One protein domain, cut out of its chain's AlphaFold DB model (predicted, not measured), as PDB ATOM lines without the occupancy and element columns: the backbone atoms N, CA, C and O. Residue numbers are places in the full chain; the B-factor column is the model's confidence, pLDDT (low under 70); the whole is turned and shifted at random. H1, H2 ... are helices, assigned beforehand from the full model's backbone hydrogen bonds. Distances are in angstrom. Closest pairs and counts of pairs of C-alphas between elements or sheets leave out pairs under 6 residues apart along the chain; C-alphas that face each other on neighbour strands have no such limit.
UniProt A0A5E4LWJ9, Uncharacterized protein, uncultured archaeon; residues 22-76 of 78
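AT A GLANCE: This is residues 22 to 76 of the 78 residues of an uncharacterized protein of uncultured archaeon (UniProt A0A5E4LWJ9). Four short helices are strung along an open, L-shaped chain: H1 and H2 lie side by side as a helical hairpin at one end, H3 sits at the corner of the L, and H4 is at the far end of the other arm. The extended stretch from residue 48 to 53 joins the hairpin to H3, and residues 66 to 76, which include H4, stick out from the rest. The printed part has 55 residues, with the four named helices in the order H1, H2, H3, H4 and no named strand; the class is all helix. The whole is extended, with a radius of gyration of the C-alphas of 16.3 A, and its C-alphas span 40 by 28 by 16 A along their three main axes.

IN THESE COORDINATES: H1, the longest helix by residues, is residues 23 to 31 and measures 12.2 A from first to last C-alpha, beginning at C-alpha 23 at (3.499, 40.455, -39.057). H2 is residues 40 to 47 and measures 10.7 A. H3 is residues 54 to 61 and measures 10.2 A, with C-alpha 54 at (22.950, 37.514, -21.346). H4 is residues 68 to 74 and measures 10.0 A, ending at C-alpha 74 at (9.723, 24.996, -11.539).

HOW THE PARTS SIT: H1 and H2 form a helical hairpin and touch, with 5 pairs of C-alphas within 8 A. Their closest C-alphas are those of Ala 30 and Val 40, 5.5 A apart. They run opposite ways at a shallow tilt of 23 degrees, and their centres are 10.0 A apart. H2 and H3 are apart, although they follow each other in the chain, and so are H3 and H4. H1 is apart from H3 and from H4, and H2 is apart from H4. In H1, H3 and H4 every O i to N i+4 pair is within hydrogen-bond range; in H2 it is 3 of 4.

THE WHOLE: The two C-alphas farthest apart are those of Arg 32 and Glu 73, at 41.4 A, and the first and last printed C-alphas, of Asp 22 and Ser 76, are 29.8 A apart. Residues 48 to 53 stand free, as do residues 58 to 64, of which 58 to 61 belong to H3, and residues 66 to 76, of which 68 to 74 belong to H4. The printed part has no cut. The links H1 to H2, H2 to H3 and H3 to H4 are short, with 8, 6 and 6 residues. The mean pLDDT of the printed part is 87.6, and residues 75 to 76 are under 70.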
ATOM      1  N   ASP A  22      -0.139  37.622 -39.407       92.00
ATOM      2  CA  ASP A  22       0.696  38.256 -40.417       92.00
ATOM      3  C   ASP A  22       1.399  39.461 -39.786       92.00
ATOM      4  O   ASP A  22       0.740  40.368 -39.270       92.00
ATOM      5  N   PHE A  23       2.729  39.433 -39.753       91.19
ATOM      6  CA  PHE A  23       3.499  40.455 -39.057       91.19
ATOM      7  C   PHE A  23       3.317  41.838 -39.696       91.19
ATOM      8  O   PHE A  23       3.065  42.803 -38.980       91.19
ATOM      9  N   GLU A  24       3.418  41.932 -41.022       92.44
ATOM     10  CA  GLU A  24       3.376  43.203 -41.753       92.44
ATOM     11  C   GLU A  24       2.012  43.877 -41.593       92.44
ATOM     12  O   GLU A  24       1.926  45.052 -41.226       92.44
ATOM     13  N   GLN A  25       0.937  43.104 -41.752       93.88
ATOM     14  CA  GLN A  25      -0.423  43.587 -41.545       93.88
ATOM     15  C   GLN A  25      -0.636  44.055 -40.100       93.88
ATOM     16  O   GLN A  25      -1.181  45.135 -39.871       93.88
ATOM     17  N   THR A  26      -0.155  43.278 -39.122       93.69
ATOM     18  CA  THR A  26      -0.259  43.611 -37.690       93.69
ATOM     19  C   THR A  26       0.505  44.901 -37.373       93.69
ATOM     20  O   THR A  26      -0.004  45.749 -36.640       93.69
ATOM     21  N   TYR A  27       1.686  45.087 -37.971       93.12
ATOM     22  CA  TYR A  27       2.508  46.287 -37.814       93.12
ATOM     23  C   TYR A  27       1.826  47.527 -38.393       93.12
ATOM     24  O   TYR A  27       1.736  48.559 -37.727       93.12
ATOM     25  N   HIS A  28       1.276  47.427 -39.605       93.81
ATOM     26  CA  HIS A  28       0.530  48.523 -40.222       93.81
ATOM     27  C   HIS A  28      -0.738  48.891 -39.455       93.81
ATOM     28  O   HIS A  28      -1.067  50.073 -39.354       93.81
ATOM     29  N   ASP A  29      -1.451  47.905 -38.917       94.06
ATOM     30  CA  ASP A  29      -2.642  48.155 -38.111       94.06
ATOM     31  C   ASP A  29      -2.287  48.843 -36.784       94.06
ATOM     32  O   ASP A  29      -2.953  49.813 -36.418       94.06
ATOM     33  N   ALA A  30      -1.191  48.431 -36.131       92.94
ATOM     34  CA  ALA A  30      -0.677  49.085 -34.927       92.94
ATOM     35  C   ALA A  30      -0.248  50.542 -35.195       92.94
ATOM     36  O   ALA A  30      -0.615  51.441 -34.441       92.94
ATOM     37  N   LEU A  31       0.449  50.808 -36.308       92.81
ATOM     38  CA  LEU A  31       0.833  52.170 -36.717       92.81
ATOM     39  C   LEU A  31      -0.372  53.085 -36.972       92.81
ATOM     40  O   LEU A  31      -0.293  54.293 -36.762       92.81
ATOM     41  N   ARG A  32      -1.487  52.521 -37.443       94.44
ATOM     42  CA  ARG A  32      -2.732  53.254 -37.714       94.44
ATOM     43  C   ARG A  32      -3.593  53.457 -36.464       94.44
ATOM     44  O   ARG A  32      -4.688  53.999 -36.585       94.44
ATOM     45  N   GLY A  33      -3.132  53.008 -35.295       86.62
ATOM     46  CA  GLY A  33      -3.882  53.093 -34.043       86.62
ATOM     47  C   GLY A  33      -5.147  52.234 -34.037       86.62
ATOM     48  O   GLY A  33      -6.085  52.539 -33.304       86.62
ATOM     49  N   LYS A  34      -5.211  51.188 -34.874       85.56
ATOM     50  CA  LYS A  34      -6.305  50.218 -34.791       85.56
ATOM     51  C   LYS A  34      -6.151  49.392 -33.524       85.56
ATOM     52  O   LYS A  34      -5.036  49.076 -33.118       85.56
ATOM     53  N   ASP A  35      -7.287  48.999 -32.961       80.25
ATOM     54  CA  ASP A  35      -7.321  48.114 -31.806       80.25
ATOM     55  C   ASP A  35      -6.681  46.768 -32.183       80.25
ATOM     56  O   ASP A  35      -7.172  46.039 -33.051       80.25
ATOM     57  N   ASN A  36      -5.519  46.493 -31.600       80.62
ATOM     58  CA  ASN A  36      -4.702  45.325 -31.887       80.62
ATOM     59  C   ASN A  36      -4.109  44.810 -30.575       80.62
ATOM     60  O   ASN A  36      -3.879  45.565 -29.634       80.62
ATOM     61  N   TYR A  37      -3.825  43.513 -30.520       85.88
ATOM     62  CA  TYR A  37      -3.212  42.883 -29.351       85.88
ATOM     63  C   TYR A  37      -1.761  43.324 -29.114       85.88
ATOM     64  O   TYR A  37      -1.216  43.033 -28.052       85.88
ATOM     65  N   PHE A  38      -1.140  43.978 -30.099       89.19
ATOM     66  CA  PHE A  38       0.261  44.378 -30.077       89.19
ATOM     67  C   PHE A  38       0.402  45.865 -30.398       89.19
ATOM     68  O   PHE A  38      -0.196  46.355 -31.359       89.19
ATOM     69  N   GLY A  39       1.232  46.560 -29.623       90.25
ATOM     70  CA  GLY A  39       1.691  47.905 -29.935       90.25
ATOM     71  C   GLY A  39       2.827  47.908 -30.962       90.25
ATOM     72  O   GLY A  39       3.451  46.885 -31.251       90.25
ATOM     73  N   VAL A  40       3.127  49.092 -31.499       90.94
ATOM     74  CA  VAL A  40       4.237  49.289 -32.450       90.94
ATOM     75  C   VAL A  40       5.579  48.885 -31.825       90.94
ATOM     76  O   VAL A  40       6.393  48.247 -32.492       90.94
ATOM     77  N   ASP A  41       5.780  49.186 -30.540       88.50
ATOM     78  CA  ASP A  41       7.005  48.846 -29.807       88.50
ATOM     79  C   ASP A  41       7.168  47.331 -29.618       88.50
ATOM     80  O   ASP A  41       8.257  46.796 -29.836       88.50
ATOM     81  N   ASP A  42       6.079  46.623 -29.290       88.69
ATOM     82  CA  ASP A  42       6.085  45.163 -29.121       88.69
ATOM     83  C   ASP A  42       6.553  44.472 -30.402       88.69
ATOM     84  O   ASP A  42       7.400  43.579 -30.384       88.69
ATOM     85  N   LEU A  43       6.014  44.913 -31.538       90.19
ATOM     86  CA  LEU A  43       6.357  44.367 -32.843       90.19
ATOM     87  C   LEU A  43       7.748  44.820 -33.304       90.19
ATOM     88  O   LEU A  43       8.452  44.055 -33.963       90.19
ATOM     89  N   GLY A  44       8.172  46.027 -32.925       88.50
ATOM     90  CA  GLY A  44       9.517  46.539 -33.186       88.50
ATOM     91  C   GLY A  44      10.607  45.650 -32.584       88.50
ATOM     92  O   GLY A  44      11.629  45.410 -33.226       88.50
ATOM     93  N   ILE A  45      10.358  45.070 -31.404       85.06
ATOM     94  CA  ILE A  45      11.262  44.090 -30.782       85.06
ATOM     95  C   ILE A  45      11.397  42.818 -31.635       85.06
ATOM     96  O   ILE A  45      12.465  42.209 -31.652       85.06
ATOM     97  N   LEU A  46      10.337  42.408 -32.340       85.50
ATOM     98  CA  LEU A  46      10.312  41.161 -33.115       85.50
ATOM     99  C   LEU A  46      11.002  41.270 -34.481       85.50
ATOM    100  O   LEU A  46      11.521  40.267 -34.966       85.50
ATOM    101  N   VAL A  47      10.989  42.454 -35.105       84.19
ATOM    102  CA  VAL A  47      11.659  42.705 -36.398       84.19
ATOM    103  C   VAL A  47      13.129  43.070 -36.246       84.19
ATOM    104  O   VAL A  47      13.906  42.865 -37.179       84.19
ATOM    105  N   GLY A  48      13.524  43.600 -35.091       76.56
ATOM    106  CA  GLY A  48      14.917  43.936 -34.835       76.56
ATOM    107  C   GLY A  48      15.833  42.713 -34.915       76.56
ATOM    108  O   GLY A  48      15.490  41.616 -34.475       76.56
ATOM    109  N   ASP A  49      17.061  42.920 -35.379       77.88
ATOM    110  CA  ASP A  49      18.153  41.943 -35.318       77.88
ATOM    111  C   ASP A  49      18.763  41.852 -33.907       77.88
ATOM    112  O   ASP A  49      19.956  41.604 -33.728       77.88
ATOM    113  N   TYR A  50      17.945  42.064 -32.872       78.31
ATOM    114  CA  TYR A  50      18.420  42.171 -31.504       78.31
ATOM    115  C   TYR A  50      19.040  40.851 -31.033       78.31
ATOM    116  O   TYR A  50      18.358  39.877 -30.704       78.31
ATOM    117  N   ILE A  51      20.367  40.843 -30.925       78.06
ATOM    118  CA  ILE A  51      21.122  39.747 -30.324       78.06
ATOM    119  C   ILE A  51      21.363  40.081 -28.850       78.06
ATOM    120  O   ILE A  51      22.241  40.867 -28.485       78.06
ATOM    121  N   GLY A  52      20.584  39.451 -27.972       80.12
ATOM    122  CA  GLY A  52      20.724  39.618 -26.528       80.12
ATOM    123  C   GLY A  52      22.070  39.108 -25.994       80.12
ATOM    124  O   GLY A  52      22.469  37.968 -26.233       80.12
ATOM    125  N   ASN A  53      22.754  39.922 -25.183       89.81
ATOM    126  CA  ASN A  53      23.963  39.515 -24.459       89.81
ATOM    127  C   ASN A  53      23.635  39.215 -22.989       89.81
ATOM    128  O   ASN A  53      23.691  40.094 -22.126       89.81
ATOM    129  N   HIS A  54      23.329  37.948 -22.694       88.62
ATOM    130  CA  HIS A  54      22.950  37.514 -21.346       88.62
ATOM    131  C   HIS A  54      24.040  37.782 -20.292       88.62
ATOM    132  O   HIS A  54      23.717  38.090 -19.149       88.62
ATOM    133  N   ARG A  55      25.335  37.737 -20.652       91.69
ATOM    134  CA  ARG A  55      26.435  38.035 -19.712       91.69
ATOM    135  C   ARG A  55      26.429  39.504 -19.303       91.69
ATOM    136  O   ARG A  55      26.557  39.825 -18.124       91.69
ATOM    137  N   ARG A  56      26.251  40.400 -20.278       93.50
ATOM    138  CA  ARG A  56      26.129  41.840 -20.025       93.50
ATOM    139  C   ARG A  56      24.873  42.140 -19.211       93.50
ATOM    140  O   ARG A  56      24.955  42.898 -18.248       93.50
ATOM    141  N   LEU A  57      23.747  41.512 -19.552       92.38
ATOM    142  CA  LEU A  57      22.497  41.676 -18.816       92.38
ATOM    143  C   LEU A  57      22.630  41.197 -17.363       92.38
ATOM    144  O   LEU A  57      22.221  41.926 -16.464       92.38
ATOM    145  N   ALA A  58      23.277  40.053 -17.110       94.44
ATOM    146  CA  ALA A  58      23.564  39.564 -15.755       94.44
ATOM    147  C   ALA A  58      24.395  40.580 -14.964       94.44
ATOM    148  O   ALA A  58      24.077  40.899 -13.821       94.44
ATOM    149  N   LYS A  59      25.446  41.128 -15.590       95.12
ATOM    150  CA  LYS A  59      26.350  42.093 -14.956       95.12
ATOM    151  C   LYS A  59      25.635  43.386 -14.555       95.12
ATOM    152  O   LYS A  59      25.891  43.898 -13.471       95.12
ATOM    153  N   ILE A  60      24.774  43.917 -15.425       96.88
ATOM    154  CA  ILE A  60      24.078  45.192 -15.188       96.88
ATOM    155  C   ILE A  60      22.915  45.006 -14.211       96.88
ATOM    156  O   ILE A  60      22.776  45.784 -13.274       96.88
ATOM    157  N   SER A  61      22.099  43.968 -14.403       94.94
ATOM    158  CA  SER A  61      20.899  43.735 -13.588       94.94
ATOM    159  C   SER A  61      21.183  43.073 -12.239       94.94
ATOM    160  O   SER A  61      20.330  43.102 -11.359       94.94
ATOM    161  N   ARG A  62      22.357  42.444 -12.078       93.69
ATOM    162  CA  ARG A  62      22.700  41.559 -10.949       93.69
ATOM    163  C   ARG A  62      21.727  40.382 -10.773       93.69
ATOM    164  O   ARG A  62      21.703  39.755  -9.717       93.69
ATOM    165  N   ILE A  63      20.950  40.055 -11.807       92.75
ATOM    166  CA  ILE A  63      20.038  38.911 -11.814       92.75
ATOM    167  C   ILE A  63      20.837  37.629 -12.042       92.75
ATOM    168  O   ILE A  63      21.692  37.549 -12.929       92.75
ATOM    169  N   LYS A  64      20.518  36.592 -11.263       90.62
ATOM    170  CA  LYS A  64      20.973  35.227 -11.522       90.62
ATOM    171  C   LYS A  64      20.019  34.569 -12.516       90.62
ATOM    172  O   LYS A  64      18.847  34.381 -12.213       90.62
ATOM    173  N   PHE A  65      20.525  34.211 -13.694       90.50
ATOM    174  CA  PHE A  65      19.738  33.482 -14.686       90.50
ATOM    175  C   PHE A  65      19.583  32.009 -14.306       90.50
ATOM    176  O   PHE A  65      20.552  31.354 -13.920       90.50
ATOM    177  N   THR A  66      18.369  31.498 -14.480       89.81
ATOM    178  CA  THR A  66      18.024  30.079 -14.346       89.81
ATOM    179  C   THR A  66      18.076  29.414 -15.714       89.81
ATOM    180  O   THR A  66      17.723  30.030 -16.726       89.81
ATOM    181  N   LYS A  67      18.531  28.157 -15.779       88.69
ATOM    182  CA  LYS A  67      18.545  27.434 -17.054       88.69
ATOM    183  C   LYS A  67      17.122  27.120 -17.499       88.69
ATOM    184  O   LYS A  67      16.227  26.911 -16.690       88.69
ATOM    185  N   TYR A  68      16.941  27.004 -18.808       84.75
ATOM    186  CA  TYR A  68      15.647  26.691 -19.404       84.75
ATOM    187  C   TYR A  68      14.987  25.426 -18.819       84.75
ATOM    188  O   TYR A  68      13.819  25.468 -18.456       84.75
ATOM    189  N   ASN A  69      15.735  24.326 -18.674       85.19
ATOM    190  CA  ASN A  69      15.189  23.070 -18.142       85.19
ATOM    191  C   ASN A  69      14.777  23.194 -16.667       85.19
ATOM    192  O   ASN A  69      13.705  22.734 -16.297       85.19
ATOM    193  N   GLU A  70      15.591  23.877 -15.855       88.56
ATOM    194  CA  GLU A  70      15.288  24.150 -14.441       88.56
ATOM    195  C   GLU A  70      14.014  25.002 -14.317       88.56
ATOM    196  O   GLU A  70      13.147  24.727 -13.493       88.56
ATOM    197  N   MET A  71      13.864  26.003 -15.192       86.69
ATOM    198  CA  MET A  71      12.663  26.834 -15.261       86.69
ATOM    199  C   MET A  71      11.422  26.023 -15.649       86.69
ATOM    200  O   MET A  71      10.376  26.196 -15.029       86.69
ATOM    201  N   LEU A  72      11.510  25.121 -16.633       84.75
ATOM    202  CA  LEU A  72      10.380  24.268 -17.027       84.75
ATOM    203  C   LEU A  72       9.904  23.350 -15.894       84.75
ATOM    204  O   LEU A  72       8.706  23.094 -15.772       84.75
ATOM    205  N   GLU A  73      10.831  22.856 -15.076       83.00
ATOM    206  CA  GLU A  73      10.518  22.041 -13.902       83.00
ATOM    207  C   GLU A  73       9.831  22.870 -12.807       83.00
ATOM    208  O   GLU A  73       8.866  22.398 -12.208       83.00
ATOM    209  N   SER A  74      10.266  24.119 -12.589       80.94
ATOM    210  CA  SER A  74       9.723  24.996 -11.539       80.94
ATOM    211  C   SER A  74       8.434  25.731 -11.916       80.94
ATOM    212  O   SER A  74       7.590  25.980 -11.061       80.94
ATOM    213  N   CYS A  75       8.289  26.137 -13.179       66.56
ATOM    214  CA  CYS A  75       7.212  27.015 -13.656       66.56
ATOM    215  C   CYS A  75       6.018  26.260 -14.212       66.56
ATOM    216  O   CYS A  75       5.161  26.847 -14.876       66.56
ATOM    217  N   SER A  76       5.944  24.960 -13.973       56.34
ATOM    218  CA  SER A  76       4.761  24.256 -14.375       56.34
ATOM    219  C   SER A  76       3.535  24.797 -13.666       56.34
ATOM    220  O   SER A  76       3.383  24.631 -12.458       56.34
TER     221      SER A  76